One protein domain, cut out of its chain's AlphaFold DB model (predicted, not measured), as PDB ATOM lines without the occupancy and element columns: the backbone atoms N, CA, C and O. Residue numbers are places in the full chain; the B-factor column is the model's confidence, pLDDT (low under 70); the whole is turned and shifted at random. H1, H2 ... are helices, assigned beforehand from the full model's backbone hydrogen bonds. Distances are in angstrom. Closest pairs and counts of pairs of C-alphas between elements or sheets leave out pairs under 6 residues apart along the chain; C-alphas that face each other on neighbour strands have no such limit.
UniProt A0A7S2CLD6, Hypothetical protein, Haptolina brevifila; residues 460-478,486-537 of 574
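AT A GLANCE: This is residues 460 to 478 and 486 to 537 of the 574 residues of the protein "Hypothetical protein" of Haptolina brevifila (UniProt A0A7S2CLD6). The longest helix, H1, sticks out with residues 460 to 469 as an arm from a body made of helix H2, the short helix H3 and a long loop, residues 502 to 525. H2 stands between H1 and the loop, and the loop folds back from the last residue of H2 to bring H3 near its first turns. The printed part has 71 residues with three named helices, H1, H2 and H3 in that order, and no named strand; the class is all helix, though 35 of the 71 residues are in named elements, under half. The whole is only just compact, close to loose, with a radius of gyration of the C-alphas of 13.4 A, and elongated, spanning 42 by 25 by 21 A.

IN THESE COORDINATES: H1, residues 460 to 474, runs 20.4 A from C-alpha 460 at (187.294, 141.960, 174.152) to C-alpha 474 at (189.721, 156.786, 160.335). H2, residues 489 to 501, measures 18.4 A. H3, residues 526 to 532, measures 9.7 A and ends with C-alpha 532 at (206.891, 172.662, 159.512).

HOW THE PARTS SIT: H1, with residues 473 to 474 alone, only just touches residues 491 to 495 of H2, with 3 pairs of C-alphas within 8 A. Their closest C-alphas, of Thr 474 and Leu 491, are 7.1 A apart, and their lines are about perpendicular at 89 degrees. H2 touches H3 with residues 490 to 494 alone; the closest C-alphas, of Arg 490 and Phe 526, are 6.3 A apart. These two are about perpendicular at 82 degrees. H1 and H3 are apart. In H1, H2 and H3 every O i to N i+4 pair is within hydrogen-bond range.

THE WHOLE: The C-alphas of Ser 460 and Glu 517, the two farthest apart, are 42.6 A from each other. Residues 479 to 485 are not printed, and C-alphas 478 and 486 are 10.0 A apart across the cut. The link from H2 to H3 is long, 24 residues. Mean pLDDT of the printed part is 71.0; it is under 70 for 26 residues, among them 504 to 514 and 532 to 537.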
ATOM      1  N   SER A 460     187.821 141.688 175.498       84.75
ATOM      2  CA  SER A 460     187.294 141.960 174.152       84.75
ATOM      3  C   SER A 460     186.459 143.251 174.092       84.75
ATOM      4  O   SER A 460     186.367 143.874 173.032       84.75
ATOM      5  N   ALA A 461     185.873 143.702 175.208       86.12
ATOM      6  CA  ALA A 461     185.068 144.920 175.250       86.12
ATOM      7  C   ALA A 461     185.945 146.182 175.131       86.12
ATOM      8  O   ALA A 461     185.621 147.065 174.334       86.12
ATOM      9  N   ALA A 462     187.082 146.243 175.830       85.31
ATOM     10  CA  ALA A 462     188.086 147.295 175.695       85.31
ATOM     11  C   ALA A 462     188.739 147.279 174.307       85.31
ATOM     12  O   ALA A 462     188.805 148.327 173.659       85.31
ATOM     13  N   VAL A 463     189.120 146.102 173.789       85.31
ATOM     14  CA  VAL A 463     189.612 145.956 172.402       85.31
ATOM     15  C   VAL A 463     188.584 146.502 171.405       85.31
ATOM     16  O   VAL A 463     188.928 147.279 170.511       85.31
ATOM     17  N   GLN A 464     187.302 146.168 171.569       82.81
ATOM     18  CA  GLN A 464     186.228 146.705 170.734       82.81
ATOM     19  C   GLN A 464     186.011 148.209 170.928       82.81
ATOM     20  O   GLN A 464     185.738 148.897 169.946       82.81
ATOM     21  N   ALA A 465     186.120 148.743 172.144       84.25
ATOM     22  CA  ALA A 465     185.993 150.174 172.412       84.25
ATOM     23  C   ALA A 465     187.112 150.966 171.717       84.25
ATOM     24  O   ALA A 465     186.830 151.943 171.020       84.25
ATOM     25  N   ILE A 466     188.355 150.488 171.804       84.31
ATOM     26  CA  ILE A 466     189.517 151.055 171.108       84.31
ATOM     27  C   ILE A 466     189.340 150.931 169.586       84.31
ATOM     28  O   ILE A 466     189.446 151.933 168.878       84.31
ATOM     29  N   ARG A 467     188.948 149.756 169.062       81.75
ATOM     30  CA  ARG A 467     188.627 149.564 167.629       81.75
ATOM     31  C   ARG A 467     187.470 150.466 167.154       81.75
ATOM     32  O   ARG A 467     187.467 150.892 166.001       81.75
ATOM     33  N   ARG A 468     186.491 150.806 168.005       79.81
ATOM     34  CA  ARG A 468     185.418 151.781 167.695       79.81
ATOM     35  C   ARG A 468     185.951 153.219 167.656       79.81
ATOM     36  O   ARG A 468     185.627 153.940 166.716       79.81
ATOM     37  N   GLN A 469     186.796 153.622 168.608       80.06
ATOM     38  CA  GLN A 469     187.452 154.941 168.602       80.06
ATOM     39  C   GLN A 469     188.371 155.113 167.381       80.06
ATOM     40  O   GLN A 469     188.302 156.125 166.686       80.06
ATOM     41  N   PHE A 470     189.174 154.098 167.056       79.00
ATOM     42  CA  PHE A 470     190.057 154.112 165.890       79.00
ATOM     43  C   PHE A 470     189.274 154.182 164.569       79.00
ATOM     44  O   PHE A 470     189.597 154.998 163.702       79.00
ATOM     45  N   ARG A 471     188.186 153.404 164.426       74.94
ATOM     46  CA  ARG A 471     187.290 153.490 163.257       74.94
ATOM     47  C   ARG A 471     186.527 154.812 163.163       74.94
ATOM     48  O   ARG A 471     186.228 155.235 162.051       74.94
ATOM     49  N   TYR A 472     186.251 155.489 164.279       75.69
ATOM     50  CA  TYR A 472     185.694 156.847 164.266       75.69
ATOM     51  C   TYR A 472     186.693 157.854 163.671       75.69
ATOM     52  O   TYR A 472     186.323 158.608 162.774       75.69
ATOM     53  N   ILE A 473     187.962 157.820 164.098       70.75
ATOM     54  CA  ILE A 473     189.005 158.739 163.606       70.75
ATOM     55  C   ILE A 473     189.360 158.452 162.134       70.75
ATOM     56  O   ILE A 473     189.550 159.378 161.348       70.75
ATOM     57  N   THR A 474     189.406 157.179 161.725       72.31
ATOM     58  CA  THR A 474     189.721 156.786 160.335       72.31
ATOM     59  C   THR A 474     188.542 156.885 159.362       72.31
ATOM     60  O   THR A 474     188.755 156.781 158.157       72.31
ATOM     61  N   ARG A 475     187.312 157.153 159.830       66.88
ATOM     62  CA  ARG A 475     186.089 157.203 158.998       66.88
ATOM     63  C   ARG A 475     186.158 158.169 157.807       66.88
ATOM     64  O   ARG A 475     185.439 157.969 156.835       66.88
ATOM     65  N   ASN A 476     186.994 159.204 157.890       61.81
ATOM     66  CA  ASN A 476     187.087 160.275 156.893       61.81
ATOM     67  C   ASN A 476     188.269 160.109 155.913       61.81
ATOM     68  O   ASN A 476     188.599 161.056 155.198       61.81
ATOM     69  N   GLY A 477     188.949 158.958 155.904       60.00
ATOM     70  CA  GLY A 477     189.959 158.628 154.896       60.00
ATOM     71  C   GLY A 477     189.392 157.757 153.774       60.00
ATOM     72  O   GLY A 477     188.506 156.941 154.012       60.00
ATOM     73  N   ASN A 478     189.934 157.905 152.562       56.78
ATOM     74  CA  ASN A 478     189.699 156.950 151.481       56.78
ATOM     75  C   ASN A 478     190.503 155.676 151.778       56.78
ATOM     76  O   ASN A 478     191.696 155.620 151.483       56.78
ATOM     77  N   ALA A 486     194.970 153.051 157.811       67.94
ATOM     78  CA  ALA A 486     196.100 153.688 158.479       67.94
ATOM     79  C   ALA A 486     195.727 155.048 159.106       67.94
ATOM     80  O   ALA A 486     195.014 155.866 158.517       67.94
ATOM     81  N   LEU A 487     196.298 155.367 160.274       68.38
ATOM     82  CA  LEU A 487     196.160 156.694 160.887       68.38
ATOM     83  C   LEU A 487     197.015 157.728 160.128       68.38
ATOM     84  O   LEU A 487     198.138 158.052 160.517       68.38
ATOM     85  N   SER A 488     196.502 158.218 158.997       72.56
ATOM     86  CA  SER A 488     197.268 159.103 158.117       72.56
ATOM     87  C   SER A 488     197.632 160.430 158.794       72.56
ATOM     88  O   SER A 488     196.870 160.983 159.590       72.56
ATOM     89  N   ALA A 489     198.773 160.996 158.394       72.06
ATOM     90  CA  ALA A 489     199.230 162.320 158.819       72.06
ATOM     91  C   ALA A 489     198.116 163.381 158.735       72.06
ATOM     92  O   ALA A 489     197.945 164.200 159.634       72.06
ATOM     93  N   ARG A 490     197.320 163.342 157.661       75.56
ATOM     94  CA  ARG A 490     196.254 164.313 157.416       75.56
ATOM     95  C   ARG A 490     195.061 164.137 158.357       75.56
ATOM     96  O   ARG A 490     194.484 165.137 158.768       75.56
ATOM     97  N   LEU A 491     194.732 162.903 158.744       75.00
ATOM     98  CA  LEU A 491     193.712 162.643 159.767       75.00
ATOM     99  C   LEU A 491     194.172 163.144 161.143       75.00
ATOM    100  O   LEU A 491     193.395 163.790 161.838       75.00
ATOM    101  N   VAL A 492     195.448 162.941 161.498       75.31
ATOM    102  CA  VAL A 492     196.034 163.499 162.734       75.31
ATOM    103  C   VAL A 492     195.987 165.032 162.729       75.31
ATOM    104  O   VAL A 492     195.592 165.631 163.726       75.31
ATOM    105  N   TYR A 493     196.330 165.672 161.607       78.12
ATOM    106  CA  TYR A 493     196.246 167.127 161.444       78.12
ATOM    107  C   TYR A 493     194.826 167.669 161.685       78.12
ATOM    108  O   TYR A 493     194.651 168.562 162.517       78.12
ATOM    109  N   GLU A 494     193.810 167.134 160.995       78.94
ATOM    110  CA  GLU A 494     192.436 167.640 161.140       78.94
ATOM    111  C   GLU A 494     191.852 167.312 162.530       78.94
ATOM    112  O   GLU A 494     191.138 168.140 163.086       78.94
ATOM    113  N   GLU A 495     192.195 166.173 163.144       77.56
ATOM    114  CA  GLU A 495     191.760 165.812 164.507       77.56
ATOM    115  C   GLU A 495     192.356 166.747 165.580       77.56
ATOM    116  O   GLU A 495     191.639 167.207 166.471       77.56
ATOM    117  N   LEU A 496     193.647 167.098 165.486       76.88
ATOM    118  CA  LEU A 496     194.263 168.083 166.387       76.88
ATOM    119  C   LEU A 496     193.642 169.475 166.202       76.88
ATOM    120  O   LEU A 496     193.290 170.145 167.175       76.88
ATOM    121  N   ARG A 497     193.431 169.887 164.948       77.69
ATOM    122  CA  ARG A 497     192.751 171.138 164.595       77.69
ATOM    123  C   ARG A 497     191.316 171.185 165.138       77.69
ATOM    124  O   ARG A 497     190.910 172.215 165.683       77.69
ATOM    125  N   LEU A 498     190.575 170.078 165.043       79.25
ATOM    126  CA  LEU A 498     189.215 169.929 165.567       79.25
ATOM    127  C   LEU A 498     189.181 170.027 167.094       79.25
ATOM    128  O   LEU A 498     188.421 170.843 167.615       79.25
ATOM    129  N   ARG A 499     190.029 169.282 167.818       76.31
ATOM    130  CA  ARG A 499     190.112 169.352 169.294       76.31
ATOM    131  C   ARG A 499     190.368 170.773 169.781       76.31
ATOM    132  O   ARG A 499     189.605 171.280 170.600       76.31
ATOM    133  N   ASN A 500     191.352 171.438 169.180       77.88
ATOM    134  CA  ASN A 500     191.657 172.841 169.430       77.88
ATOM    135  C   ASN A 500     190.455 173.769 169.158       77.88
ATOM    136  O   ASN A 500     190.161 174.648 169.964       77.88
ATOM    137  N   SER A 501     189.730 173.571 168.050       78.19
ATOM    138  CA  SER A 501     188.536 174.373 167.727       78.19
ATOM    139  C   SER A 501     187.367 174.161 168.700       78.19
ATOM    140  O   SER A 501     186.554 175.061 168.885       78.19
ATOM    141  N   LEU A 502     187.313 172.994 169.351       79.81
ATOM    142  CA  LEU A 502     186.316 172.622 170.356       79.81
ATOM    143  C   LEU A 502     186.750 172.970 171.793       79.81
ATOM    144  O   LEU A 502     186.050 172.596 172.732       79.81
ATOM    145  N   GLY A 503     187.899 173.631 171.980       70.00
ATOM    146  CA  GLY A 503     188.437 173.957 173.306       70.00
ATOM    147  C   GLY A 503     188.815 172.730 174.145       70.00
ATOM    148  O   GLY A 503     188.806 172.809 175.368       70.00
ATOM    149  N   LYS A 504     189.100 171.588 173.501       67.88
ATOM    150  CA  LYS A 504     189.514 170.344 174.164       67.88
ATOM    151  C   LYS A 504     191.030 170.231 174.210       67.88
ATOM    152  O   LYS A 504     191.703 170.605 173.248       67.88
ATOM    153  N   ASP A 505     191.536 169.622 175.279       59.97
ATOM    154  CA  ASP A 505     192.962 169.356 175.439       59.97
ATOM    155  C   ASP A 505     193.541 168.562 174.260       59.97
ATOM    156  O   ASP A 505     192.960 167.598 173.740       59.97
ATOM    157  N   LEU A 506     194.723 168.996 173.839       64.56
ATOM    158  CA  LEU A 506     195.522 168.340 172.816       64.56
ATOM    159  C   LEU A 506     196.382 167.254 173.468       64.56
ATOM    160  O   LEU A 506     196.724 167.331 174.646       64.56
ATOM    161  N   SER A 507     196.726 166.212 172.711       53.91
ATOM    162  CA  SER A 507     197.547 165.129 173.257       53.91
ATOM    163  C   SER A 507     198.967 165.623 173.579       53.91
ATOM    164  O   SER A 507     199.474 166.490 172.869       53.91
ATOM    165  N   PRO A 508     199.681 165.033 174.557       46.59
ATOM    166  CA  PRO A 508     201.080 165.386 174.834       46.59
ATOM    167  C   PRO A 508     202.024 165.237 173.622       46.59
ATOM    168  O   PRO A 508     203.065 165.888 173.555       46.59
ATOM    169  N   GLY A 509     201.652 164.409 172.636       46.25
ATOM    170  CA  GLY A 509     202.358 164.280 171.355       46.25
ATOM    171  C   GLY A 509     202.173 165.470 170.399       46.25
ATOM    172  O   GLY A 509     203.017 165.683 169.525       46.25
ATOM    173  N   ALA A 510     201.122 166.277 170.577       54.59
ATOM    174  CA  ALA A 510     200.936 167.579 169.938       54.59
ATOM    175  C   ALA A 510     201.717 168.654 170.713       54.59
ATOM    176  O   ALA A 510     201.161 169.526 171.375       54.59
ATOM    177  N   THR A 511     203.045 168.530 170.652       54.88
ATOM    178  CA  THR A 511     204.021 169.389 171.342       54.88
ATOM    179  C   THR A 511     203.818 170.885 171.067       54.88
ATOM    180  O   THR A 511     203.202 171.258 170.073       54.88
ATOM    181  N   GLU A 512     204.466 171.759 171.850       56.12
ATOM    182  CA  GLU A 512     204.489 173.222 171.629       56.12
ATOM    183  C   GLU A 512     204.865 173.641 170.189       56.12
ATOM    184  O   GLU A 512     204.499 174.723 169.737       56.12
ATOM    185  N   MET A 513     205.545 172.780 169.422       59.25
ATOM    186  CA  MET A 513     205.822 173.010 167.998       59.25
ATOM    187  C   MET A 513     204.561 173.069 167.122       59.25
ATOM    188  O   MET A 513     204.636 173.612 166.020       59.25
ATOM    189  N   ASP A 514     203.421 172.561 167.590       68.56
ATOM    190  CA  ASP A 514     202.132 172.578 166.891       68.56
ATOM    191  C   ASP A 514     201.191 173.715 167.338       68.56
ATOM    192  O   ASP A 514     200.178 173.984 166.685       68.56
ATOM    193  N   LEU A 515     201.573 174.440 168.394       72.25
ATOM    194  CA  LEU A 515     200.812 175.531 169.002       72.25
ATOM    195  C   LEU A 515     201.429 176.911 168.737       72.25
ATOM    196  O   LEU A 515     202.642 177.051 168.550       72.25
ATOM    197  N   ASP A 516     200.575 177.932 168.704       70.56
ATOM    198  CA  ASP A 516     200.963 179.339 168.722       70.56
ATOM    199  C   ASP A 516     201.181 179.860 170.155       70.56
ATOM    200  O   ASP A 516     200.963 179.177 171.157       70.56
ATOM    201  N   GLU A 517     201.630 181.109 170.241       65.75
ATOM    202  CA  GLU A 517     201.865 181.851 171.487       65.75
ATOM    203  C   GLU A 517     200.610 182.051 172.365       65.75
ATOM    204  O   GLU A 517     200.749 182.393 173.537       65.75
ATOM    205  N   HIS A 518     199.408 181.787 171.841       67.25
ATOM    206  CA  HIS A 518     198.132 181.841 172.562       67.25
ATOM    207  C   HIS A 518     197.587 180.437 172.896       67.25
ATOM    208  O   HIS A 518     196.442 180.309 173.332       67.25
ATOM    209  N   GLY A 519     198.385 179.383 172.684       64.69
ATOM    210  CA  GLY A 519     197.996 177.995 172.934       64.69
ATOM    211  C   GLY A 519     197.037 177.413 171.893       64.69
ATOM    212  O   GLY A 519     196.446 176.368 172.151       64.69
ATOM    213  N   LYS A 520     196.872 178.055 170.727       70.00
ATOM    214  CA  LYS A 520     196.001 177.570 169.647       70.00
ATOM    215  C   LYS A 520     196.794 176.845 168.564       70.00
ATOM    216  O   LYS A 520     197.923 177.208 168.246       70.00
ATOM    217  N   PHE A 521     196.199 175.817 167.968       77.00
ATOM    218  CA  PHE A 521     196.804 175.054 166.873       77.00
ATOM    219  C   PHE A 521     197.078 175.959 165.660       77.00
ATOM    220  O   PHE A 521     196.150 176.471 165.030       77.00
ATOM    221  N   LYS A 522     198.361 176.186 165.349       76.81
ATOM    222  CA  LYS A 522     198.792 177.337 164.526       76.81
ATOM    223  C   LYS A 522     198.730 177.131 163.016       76.81
ATOM    224  O   LYS A 522     198.803 178.093 162.252       76.81
ATOM    225  N   TRP A 523     198.667 175.877 162.588       80.25
ATOM    226  CA  TRP A 523     198.871 175.468 161.202       80.25
ATOM    227  C   TRP A 523     197.558 175.542 160.419       80.25
ATOM    228  O   TRP A 523     196.613 174.799 160.698       80.25
ATOM    229  N   ARG A 524     197.482 176.432 159.425       78.75
ATOM    230  CA  ARG A 524     196.237 176.753 158.705       78.75
ATOM    231  C   ARG A 524     195.905 175.740 157.614       78.75
ATOM    232  O   ARG A 524     194.741 175.628 157.230       78.75
ATOM    233  N   SER A 525     196.909 174.999 157.150       82.12
ATOM    234  CA  SER A 525     196.760 173.893 156.207       82.12
ATOM    235  C   SER A 525     197.639 172.691 156.569       82.12
ATOM    236  O   SER A 525     198.667 172.815 157.240       82.12
ATOM    237  N   PHE A 526     197.251 171.511 156.074       79.75
ATOM    238  CA  PHE A 526     198.027 170.278 156.229       79.75
ATOM    239  C   PHE A 526     199.435 170.380 155.616       79.75
ATOM    240  O   PHE A 526     200.377 169.821 156.168       79.75
ATOM    241  N   GLU A 527     199.607 171.102 154.506       80.56
ATOM    242  CA  GLU A 527     200.917 171.235 153.855       80.56
ATOM    243  C   GLU A 527     201.864 172.180 154.618       80.56
ATOM    244  O   GLU A 527     203.059 171.898 154.689       80.56
ATOM    245  N   GLU A 528     201.352 173.219 155.292       78.56
ATOM    246  CA  GLU A 528     202.146 174.002 156.259       78.56
ATOM    247  C   GLU A 528     202.636 173.123 157.419       78.56
ATOM    248  O   GLU A 528     203.823 173.127 157.743       78.56
ATOM    249  N   TRP A 529     201.736 172.330 158.012       80.06
ATOM    250  CA  TRP A 529     202.066 171.393 159.093       80.06
ATOM    251  C   TRP A 529     203.106 170.356 158.653       80.06
ATOM    252  O   TRP A 529     204.098 170.103 159.338       80.06
ATOM    253  N   LYS A 530     202.912 169.803 157.454       74.31
ATOM    254  CA  LYS A 530     203.782 168.800 156.841       74.31
ATOM    255  C   LYS A 530     205.170 169.345 156.497       74.31
ATOM    256  O   LYS A 530     206.152 168.621 156.648       74.31
ATOM    257  N   ALA A 531     205.273 170.611 156.100       70.19
ATOM    258  CA  ALA A 531     206.554 171.289 155.923       70.19
ATOM    259  C   ALA A 531     207.215 171.681 157.262       70.19
ATOM    260  O   ALA A 531     208.443 171.699 157.349       70.19
ATOM    261  N   GLY A 532     206.421 172.002 158.290       62.91
ATOM    262  CA  GLY A 532     206.891 172.662 159.512       62.91
ATOM    263  C   GLY A 532     207.123 171.787 160.753       62.91
ATOM    264  O   GLY A 532     207.986 172.133 161.558       62.91
ATOM    265  N   SER A 533     206.397 170.677 160.944       59.50
ATOM    266  CA  SER A 533     206.523 169.824 162.150       59.50
ATOM    267  C   SER A 533     206.323 168.311 161.928       59.50
ATOM    268  O   SER A 533     206.316 167.543 162.895       59.50
ATOM    269  N   TRP A 534     206.198 167.856 160.675       55.06
ATOM    270  CA  TRP A 534     206.027 166.435 160.313       55.06
ATOM    271  C   TRP A 534     207.347 165.668 160.074       55.06
ATOM    272  O   TRP A 534     207.343 164.538 159.586       55.06
ATOM    273  N   GLN A 535     208.512 166.226 160.425       54.03
ATOM    274  CA  GLN A 535     209.721 165.393 160.461       54.03
ATOM    275  C   GLN A 535     209.571 164.288 161.514       54.03
ATOM    276  O   GLN A 535     208.973 164.495 162.571       54.03
ATOM    277  N   LEU A 536     210.096 163.101 161.191       46.50
ATOM    278  CA  LEU A 536     209.906 161.872 161.958       46.50
ATOM    279  C   LEU A 536     210.264 162.113 163.436       46.50
ATOM    280  O   LEU A 536     211.430 162.360 163.750       46.50
ATOM    281  N   ARG A 537     209.267 162.052 164.338       54.44
ATOM    282  CA  ARG A 537     209.365 162.454 165.764       54.44
ATOM    283  C   ARG A 537     210.158 161.463 166.637       54.44
ATOM    284  O   ARG A 537     209.884 161.277 167.816       54.44
TER     285      ARG A 537